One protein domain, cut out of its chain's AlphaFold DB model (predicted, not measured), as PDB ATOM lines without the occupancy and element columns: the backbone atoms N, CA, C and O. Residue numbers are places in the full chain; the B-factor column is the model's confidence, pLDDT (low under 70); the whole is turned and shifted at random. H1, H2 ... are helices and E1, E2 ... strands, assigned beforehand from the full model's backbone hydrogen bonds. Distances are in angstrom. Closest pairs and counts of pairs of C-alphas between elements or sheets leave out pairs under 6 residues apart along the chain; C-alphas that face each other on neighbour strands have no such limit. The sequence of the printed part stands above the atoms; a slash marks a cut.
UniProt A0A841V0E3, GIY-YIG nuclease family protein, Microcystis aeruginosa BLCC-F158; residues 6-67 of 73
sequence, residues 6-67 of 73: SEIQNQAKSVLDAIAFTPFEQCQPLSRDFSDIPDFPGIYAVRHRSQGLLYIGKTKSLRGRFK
ATOM      1  N   SER A   6     139.406 176.078 214.421       89.81
ATOM      2  CA  SER A   6     139.684 174.948 213.531       89.81
ATOM      3  C   SER A   6     141.147 174.900 213.085       89.81
ATOM      4  O   SER A   6     141.761 173.836 213.106       89.81
ATOM      5  N   GLU A   7     141.745 176.041 212.740       93.75
ATOM      6  CA  GLU A   7     143.157 176.125 212.351       93.75
ATOM      7  C   GLU A   7     144.066 175.746 213.517       93.75
ATOM      8  O   GLU A   7     144.983 174.943 213.343       93.75
ATOM      9  N   ILE A   8     143.776 176.248 214.721       93.44
ATOM     10  CA  ILE A   8     144.537 175.885 215.923       93.44
ATOM     11  C   ILE A   8     144.414 174.393 216.223       93.44
ATOM     12  O   ILE A   8     145.418 173.749 216.525       93.44
ATOM     13  N   GLN A   9     143.214 173.820 216.125       94.31
ATOM     14  CA  GLN A   9     143.018 172.384 216.325       94.31
ATOM     15  C   GLN A   9     143.794 171.555 215.295       94.31
ATOM     16  O   GLN A   9     144.435 170.573 215.666       94.31
ATOM     17  N   ASN A  10     143.803 171.974 214.029       96.00
ATOM     18  CA  ASN A  10     144.552 171.298 212.970       96.00
ATOM     19  C   ASN A  10     146.069 171.377 213.194       96.00
ATOM     20  O   ASN A  10     146.772 170.378 213.032       96.00
ATOM     21  N   GLN A  11     146.580 172.535 213.621       94.44
ATOM     22  CA  GLN A  11     147.991 172.701 213.979       94.44
ATOM     23  C   GLN A  11     148.364 171.844 215.192       94.44
ATOM     24  O   GLN A  11     149.356 171.119 215.152       94.44
ATOM     25  N   ALA A  12     147.544 171.865 216.245       92.62
ATOM     26  CA  ALA A  12     147.760 171.055 217.438       92.62
ATOM     27  C   ALA A  12     147.754 169.556 217.112       92.62
ATOM     28  O   ALA A  12     148.612 168.824 217.601       92.62
ATOM     29  N   LYS A  13     146.836 169.110 216.246       95.06
ATOM     30  CA  LYS A  13     146.781 167.725 215.774       95.06
ATOM     31  C   LYS A  13     148.026 167.351 214.976       95.06
ATOM     32  O   LYS A  13     148.617 166.320 215.252       95.06
ATOM     33  N   SER A  14     148.486 168.224 214.082       95.44
ATOM     34  CA  SER A  14     149.713 167.992 213.308       95.44
ATOM     35  C   SER A  14     150.946 167.849 214.212       95.44
ATOM     36  O   SER A  14     151.770 166.961 214.007       95.44
ATOM     37  N   VAL A  15     151.056 168.689 215.249       93.31
ATOM     38  CA  VAL A  15     152.130 168.593 216.252       93.31
ATOM     39  C   VAL A  15     152.010 167.305 217.066       93.31
ATOM     40  O   VAL A  15     153.013 166.628 217.290       93.31
ATOM     41  N   LEU A  16     150.797 166.954 217.504       93.06
ATOM     42  CA  LEU A  16     150.551 165.729 218.260       93.06
ATOM     43  C   LEU A  16     150.906 164.491 217.436       93.06
ATOM     44  O   LEU A  16     151.612 163.627 217.944       93.06
ATOM     45  N   ASP A  17     150.476 164.433 216.178       94.50
ATOM     46  CA  ASP A  17     150.743 163.314 215.281       94.50
ATOM     47  C   ASP A  17     152.253 163.168 215.038       94.50
ATOM     48  O   ASP A  17     152.805 162.079 215.195       94.50
ATOM     49  N   ALA A  18     152.958 164.272 214.766       93.00
ATOM     50  CA  ALA A  18     154.410 164.249 214.619       93.00
ATOM     51  C   ALA A  18     155.099 163.687 215.876       93.00
ATOM     52  O   ALA A  18     155.907 162.761 215.790       93.00
ATOM     53  N   ILE A  19     154.747 164.185 217.062       91.69
ATOM     54  CA  ILE A  19     155.369 163.770 218.327       91.69
ATOM     55  C   ILE A  19     155.000 162.322 218.698       91.69
ATOM     56  O   ILE A  19     155.849 161.566 219.177       91.69
ATOM     57  N   ALA A  20     153.751 161.914 218.470       91.31
ATOM     58  CA  ALA A  20     153.234 160.611 218.876       91.31
ATOM     59  C   ALA A  20     153.593 159.475 217.911       91.31
ATOM     60  O   ALA A  20     153.626 158.320 218.343       91.31
ATOM     61  N   PHE A  21     153.895 159.772 216.643       93.56
ATOM     62  CA  PHE A  21     154.144 158.756 215.613       93.56
ATOM     63  C   PHE A  21     155.558 158.769 215.018       93.56
ATOM     64  O   PHE A  21     155.875 157.869 214.242       93.56
ATOM     65  N   THR A  22     156.440 159.695 215.417       94.12
ATOM     66  CA  THR A  22     157.864 159.636 215.030       94.12
ATOM     67  C   THR A  22     158.482 158.281 215.431       94.12
ATOM     68  O   THR A  22     158.413 157.924 216.617       94.12
ATOM     69  N   PRO A  23     159.085 157.521 214.488       93.38
ATOM     70  CA  PRO A  23     159.757 156.251 214.771       93.38
ATOM     71  C   PRO A  23     160.928 156.399 215.746       93.38
ATOM     72  O   PRO A  23     161.562 157.452 215.829       93.38
ATOM     73  N   PHE A  24     161.255 155.326 216.470       92.31
ATOM     74  CA  PHE A  24     162.348 155.345 217.449       92.31
ATOM     75  C   PHE A  24     163.698 155.680 216.799       92.31
ATOM     76  O   PHE A  24     164.480 156.441 217.354       92.31
ATOM     77  N   GLU A  25     163.938 155.178 215.594       92.69
ATOM     78  CA  GLU A  25     165.170 155.366 214.822       92.69
ATOM     79  C   GLU A  25     165.383 156.825 214.390       92.69
ATOM     80  O   GLU A  25     166.496 157.209 214.044       92.69
ATOM     81  N   GLN A  26     164.323 157.636 214.422       91.69
ATOM     82  CA  GLN A  26     164.351 159.066 214.110       91.69
ATOM     83  C   GLN A  26     164.350 159.940 215.373       91.69
ATOM     84  O   GLN A  26     164.405 161.167 215.281       91.69
ATOM     85  N   CYS A  27     164.270 159.333 216.559       89.19
ATOM     86  CA  CYS A  27     164.341 160.061 217.817       89.19
ATOM     87  C   CYS A  27     165.779 160.522 218.095       89.19
ATOM     88  O   CYS A  27     166.751 159.857 217.741       89.19
ATOM     89  N   GLN A  28     165.907 161.653 218.790       84.25
ATOM     90  CA  GLN A  28     167.206 162.137 219.250       84.25
ATOM     91  C   GLN A  28     167.741 161.219 220.362       84.25
ATOM     92  O   GLN A  28     167.041 161.013 221.361       84.25
ATOM     93  N   PRO A  29     168.957 160.659 220.223       78.56
ATOM     94  CA  PRO A  29     169.546 159.829 221.259       78.56
ATOM     95  C   PRO A  29     169.813 160.659 222.517       78.56
ATOM     96  O   PRO A  29     170.250 161.808 222.457       78.56
ATOM     97  N   LEU A  30     169.562 160.061 223.681       72.12
ATOM     98  CA  LEU A  30     169.832 160.715 224.955       72.12
ATOM     99  C   LEU A  30     171.346 160.695 225.239       72.12
ATOM    100  O   LEU A  30     171.885 159.664 225.632       72.12
ATOM    101  N   SER A  31     172.039 161.819 225.044       71.94
ATOM    102  CA  SER A  31     173.426 162.012 225.498       71.94
ATOM    103  C   SER A  31     173.444 162.742 226.843       71.94
ATOM    104  O   SER A  31     172.477 163.401 227.194       71.94
ATOM    105  N   ARG A  32     174.520 162.657 227.636       69.69
ATOM    106  CA  ARG A  32     174.572 163.347 228.946       69.69
ATOM    107  C   ARG A  32     174.419 164.867 228.838       69.69
ATOM    108  O   ARG A  32     173.802 165.481 229.710       69.69
ATOM    109  N   ASP A  33     174.976 165.445 227.778       70.88
ATOM    110  CA  ASP A  33     175.091 166.895 227.625       70.88
ATOM    111  C   ASP A  33     173.950 167.504 226.814       70.88
ATOM    112  O   ASP A  33     173.701 168.706 226.933       70.88
ATOM    113  N   PHE A  34     173.234 166.690 226.024       76.38
ATOM    114  CA  PHE A  34     172.113 167.129 225.190       76.38
ATOM    115  C   PHE A  34     172.435 168.394 224.378       76.38
ATOM    116  O   PHE A  34     171.588 169.277 224.224       76.38
ATOM    117  N   SER A  35     173.673 168.501 223.881       74.44
ATOM    118  CA  SER A  35     174.182 169.662 223.139       74.44
ATOM    119  C   SER A  35     173.317 170.003 221.930       74.44
ATOM    120  O   SER A  35     173.121 171.180 221.626       74.44
ATOM    121  N   ASP A  36     172.743 168.973 221.316       80.31
ATOM    122  CA  ASP A  36     171.956 169.074 220.088       80.31
ATOM    123  C   ASP A  36     170.474 169.354 220.378       80.31
ATOM    124  O   ASP A  36     169.700 169.662 219.473       80.31
ATOM    125  N   ILE A  37     170.068 169.305 221.656       83.56
ATOM    126  CA  ILE A  37     168.738 169.733 222.074       83.56
ATOM    127  C   ILE A  37     168.759 171.245 222.313       83.56
ATOM    128  O   ILE A  37     169.622 171.761 223.039       83.56
ATOM    129  N   PRO A  38     167.797 171.983 221.751       85.62
ATOM    130  CA  PRO A  38     167.701 173.412 221.972       85.62
ATOM    131  C   PRO A  38     167.383 173.792 223.423       85.62
ATOM    132  O   PRO A  38     166.676 173.087 224.144       85.62
ATOM    133  N   ASP A  39     167.851 174.964 223.842       90.00
ATOM    134  CA  ASP A  39     167.550 175.545 225.154       90.00
ATOM    135  C   ASP A  39     166.375 176.536 225.081       90.00
ATOM    136  O   ASP A  39     166.497 177.710 225.420       90.00
ATOM    137  N   PHE A  40     165.230 176.079 224.568       91.75
ATOM    138  CA  PHE A  40     164.008 176.886 224.477       91.75
ATOM    139  C   PHE A  40     162.759 176.121 224.949       91.75
ATOM    140  O   PHE A  40     162.811 174.890 225.094       91.75
ATOM    141  N   PRO A  41     161.634 176.818 225.214       94.12
ATOM    142  CA  PRO A  41     160.375 176.179 225.566       94.12
ATOM    143  C   PRO A  41     159.849 175.276 224.451       94.12
ATOM    144  O   PRO A  41     159.881 175.643 223.281       94.12
ATOM    145  N   GLY A  42     159.300 174.120 224.811       92.38
ATOM    146  CA  GLY A  42     158.778 173.191 223.814       92.38
ATOM    147  C   GLY A  42     158.038 171.997 224.396       92.38
ATOM    148  O   GLY A  42     157.943 171.822 225.616       92.38
ATOM    149  N   ILE A  43     157.514 171.184 223.482       92.44
ATOM    150  CA  ILE A  43     156.869 169.896 223.744       92.44
ATOM    151  C   ILE A  43     157.855 168.797 223.336       92.44
ATOM    152  O   ILE A  43     158.574 168.947 222.352       92.44
ATOM    153  N   TYR A  44     157.907 167.711 224.098       90.69
ATOM    154  CA  TYR A  44     158.764 166.561 223.824       90.69
ATOM    155  C   TYR A  44     158.026 165.254 224.097       90.69
ATOM    156  O   TYR A  44     157.087 165.215 224.895       90.69
ATOM    157  N   ALA A  45     158.509 164.182 223.477       92.50
ATOM    158  CA  ALA A  45     158.121 162.815 223.785       92.50
ATOM    159  C   ALA A  45     159.331 161.989 224.216       92.50
ATOM    160  O   ALA A  45     160.442 162.191 223.731       92.50
ATOM    161  N   VAL A  46     159.091 161.031 225.107       90.31
ATOM    162  CA  VAL A  46     160.036 159.958 225.422       90.31
ATOM    163  C   VAL A  46     159.487 158.678 224.816       90.31
ATOM    164  O   VAL A  46     158.374 158.261 225.140       90.31
ATOM    165  N   ARG A  47     160.270 158.056 223.934       92.12
ATOM    166  CA  ARG A  47     159.938 156.787 223.289       92.12
ATOM    167  C   ARG A  47     160.956 155.729 223.686       92.12
ATOM    168  O   ARG A  47     162.158 155.944 223.584       92.12
ATOM    169  N   HIS A  48     160.461 154.574 224.099       91.44
ATOM    170  CA  HIS A  48     161.251 153.373 224.303       91.44
ATOM    171  C   HIS A  48     161.190 152.490 223.060       91.44
ATOM    172  O   HIS A  48     160.135 152.354 222.438       91.44
ATOM    173  N   ARG A  49     162.307 151.844 222.719       91.00
ATOM    174  CA  ARG A  49     162.431 151.064 221.481       91.00
ATOM    175  C   ARG A  49     161.390 149.949 221.361       91.00
ATOM    176  O   ARG A  49     160.815 149.779 220.297       91.00
ATOM    177  N   SER A  50     161.137 149.206 222.440       93.50
ATOM    178  CA  SER A  50     160.186 148.081 222.429       93.50
ATOM    179  C   SER A  50     158.811 148.402 223.011       93.50
ATOM    180  O   SER A  50     157.852 147.705 222.708       93.50
ATOM    181  N   GLN A  51     158.702 149.437 223.850       93.62
ATOM    182  CA  GLN A  51     157.442 149.782 224.529       93.62
ATOM    183  C   GLN A  51     156.703 150.924 223.820       93.62
ATOM    184  O   GLN A  51     155.549 151.197 224.126       93.62
ATOM    185  N   GLY A  52     157.351 151.590 222.859       92.62
ATOM    186  CA  GLY A  52     156.768 152.713 222.143       92.62
ATOM    187  C   GLY A  52     156.780 154.001 222.965       92.62
ATOM    188  O   GLY A  52     157.711 154.268 223.726       92.62
ATOM    189  N   LEU A  53     155.786 154.855 222.735       92.88
ATOM    190  CA  LEU A  53     155.668 156.159 223.386       92.88
ATOM    191  C   LEU A  53     155.367 155.983 224.882       92.88
ATOM    192  O   LEU A  53     154.345 155.407 225.236       92.88
ATOM    193  N   LEU A  54     156.230 156.512 225.750       92.44
ATOM    194  CA  LEU A  54     156.084 156.409 227.206       92.44
ATOM    195  C   LEU A  54     155.497 157.669 227.839       92.44
ATOM    196  O   LEU A  54     154.790 157.598 228.840       92.44
ATOM    197  N   TYR A  55     155.839 158.837 227.297       90.81
ATOM    198  CA  TYR A  55     155.492 160.111 227.914       90.81
ATOM    199  C   TYR A  55     155.502 161.244 226.892       90.81
ATOM    200  O   TYR A  55     156.390 161.297 226.043       90.81
ATOM    201  N   ILE A  56     154.557 162.177 227.024       92.44
ATOM    202  CA  ILE A  56     154.573 163.481 226.354       92.44
ATOM    203  C   ILE A  56     154.589 164.553 227.438       92.44
ATOM    204  O   ILE A  56     153.773 164.532 228.361       92.44
ATOM    205  N   GLY A  57     155.503 165.509 227.318       91.19
ATOM    206  CA  GLY A  57     155.625 166.610 228.261       91.19
ATOM    207  C   GLY A  57     155.871 167.943 227.583       91.19
ATOM    208  O   GLY A  57     156.172 168.029 226.396       91.19
ATOM    209  N   LYS A  58     155.785 169.003 228.384       93.19
ATOM    210  CA  LYS A  58     156.185 170.361 228.006       93.19
ATOM    211  C   LYS A  58     157.174 170.916 229.015       93.19
ATOM    212  O   LYS A  58     157.150 170.541 230.186       93.19
ATOM    213  N   THR A  59     158.038 171.816 228.578       92.00
ATOM    214  CA  THR A  59     159.054 172.442 229.430       92.00
ATOM    215  C   THR A  59     159.351 173.859 228.954       92.00
ATOM    216  O   THR A  59     159.102 174.194 227.799       92.00
ATOM    217  N   LYS A  60     159.880 174.698 229.851       93.56
ATOM    218  CA  LYS A  60     160.413 176.028 229.507       93.56
ATOM    219  C   LYS A  60     161.821 175.961 228.901       93.56
ATOM    220  O   LYS A  60     162.260 176.929 228.301       93.56
ATOM    221  N   SER A  61     162.504 174.831 229.050       91.62
ATOM    222  CA  SER A  61     163.804 174.549 228.443       91.62
ATOM    223  C   SER A  61     163.871 173.060 228.113       91.62
ATOM    224  O   SER A  61     163.804 172.219 229.020       91.62
ATOM    225  N   LEU A  62     163.934 172.725 226.819       88.94
ATOM    226  CA  LEU A  62     164.075 171.344 226.354       88.94
ATOM    227  C   LEU A  62     165.393 170.753 226.857       88.94
ATOM    228  O   LEU A  62     165.367 169.767 227.588       88.94
ATOM    229  N   ARG A  63     166.529 171.404 226.588       88.19
ATOM    230  CA  ARG A  63     167.837 170.964 227.095       88.19
ATOM    231  C   ARG A  63     167.858 170.821 228.617       88.19
ATOM    232  O   ARG A  63     168.278 169.789 229.131       88.19
ATOM    233  N   GLY A  64     167.365 171.819 229.348       87.81
ATOM    234  CA  GLY A  64     167.336 171.827 230.811       87.81
ATOM    235  C   GLY A  64     166.477 170.716 231.419       87.81
ATOM    236  O   GLY A  64     166.773 170.257 232.517       87.81
ATOM    237  N   ARG A  65     165.450 170.230 230.706       86.81
ATOM    238  CA  ARG A  65     164.618 169.107 231.167       86.81
ATOM    239  C   ARG A  65     165.377 167.780 231.219       86.81
ATOM    240  O   ARG A  65     165.045 166.929 232.052       86.81
ATOM    241  N   PHE A  66     166.337 167.603 230.316       81.38
ATOM    242  CA  PHE A  66     167.093 166.364 230.152       81.38
ATOM    243  C   PHE A  66     168.506 166.433 230.750       81.38
ATOM    244  O   PHE A  66     169.027 165.415 231.215       81.38
ATOM    245  N   LYS A  67     169.109 167.627 230.796       78.81
ATOM    246  CA  LYS A  67     170.420 167.871 231.408       78.81
ATOM    247  C   LYS A  67     170.423 167.448 232.881       78.81
ATOM    248  O   LYS A  67     169.487 167.729 233.624       78.81
TER     249      LYS A  67
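What this domain is: This is residues 6 to 67 of the 73 residues of the protein "GIY-YIG nuclease family protein" of Microcystis aeruginosa BLCC-F158 (UniProt A0A841V0E3). A two-stranded antiparallel hairpin, E1 and E2, stands in the middle, and the long helix H1 meets it only with its last residues, 15 to 21, while residues 6 to 14 stick out as a free arm. From H1 a long loop, residues 22 to 41, bows out away from that arm before it comes back to E1, and the short helix H2 sits by the end of the hairpin where E1 begins and E2 ends. The printed part has 62 residues, with two named helices and two named strands in the order H1, E1, E2, H2; the sheet order is E1 - E2 and the class is mixed, helices and strands. The whole is only just compact, close to loose, with a radius of gyration of the C-alphas of 12.5 A, and it is only just flat, spanning 40 by 29 by 16 A; the arm of H1 adds to the length.

How they stand to each other: E1, residues 42 to 48, and E2, residues 52 to 59, are a hairpin of antiparallel neighbour strands, with 158 degrees between their directions. The C-alphas of Ile 43 and Lys 58 face each other at 4.3 A. N 44 and O 57 are within hydrogen-bond range at 2.9 A, and so are N 48 and O 52 at 2.8 A. The closest C-alphas of E1 and H1, residues 6 to 21, are those of Ala 45 and Ile 19, 6.2 A apart. Between H1 and E2 the closest are those of Ala 20 and Leu 53, 6.8 A apart. The closest C-alphas of E1 and H2, residues 62 to 66, are those of Gly 42 and Leu 62, 6.2 A apart; those of E2 and H2 are Thr 59 and Arg 65, 6.7 A apart. H1 and H2 are apart. In H1 every O i to N i+4 pair is within hydrogen-bond range; in H2 it is 0 of 1, but 2 of 2 O i to N i+3 pairs are.

Where its parts are: E1 is 20.0 A long, from C-alpha 42 at (158.778, 173.191, 223.814) to C-alpha 48. E2 is 21.2 A long, from Gly 52 to Thr 59. H1 begins at C-alpha 6, (139.684, 174.948, 213.531), and reaches Phe 21 after 21.8 A. H2, from Leu 62 to Phe 66, is 7.0 A long and ends at C-alpha 66, (167.093, 166.364, 230.152).

The domain as a whole: The C-alphas of Ser 6 and Arg 32 are the two farthest apart, at 39.9 A. Without residues 6 to 14, which stand free, the body of 53 residues spans 26 by 22 by 15 A. The printed part has no cut. The link from H1 to E1 is long, with 20 residues; those from E1 to E2 and from E2 to H2 are tight. The mean pLDDT of the printed part is 89.1, and residue 32 is under 70.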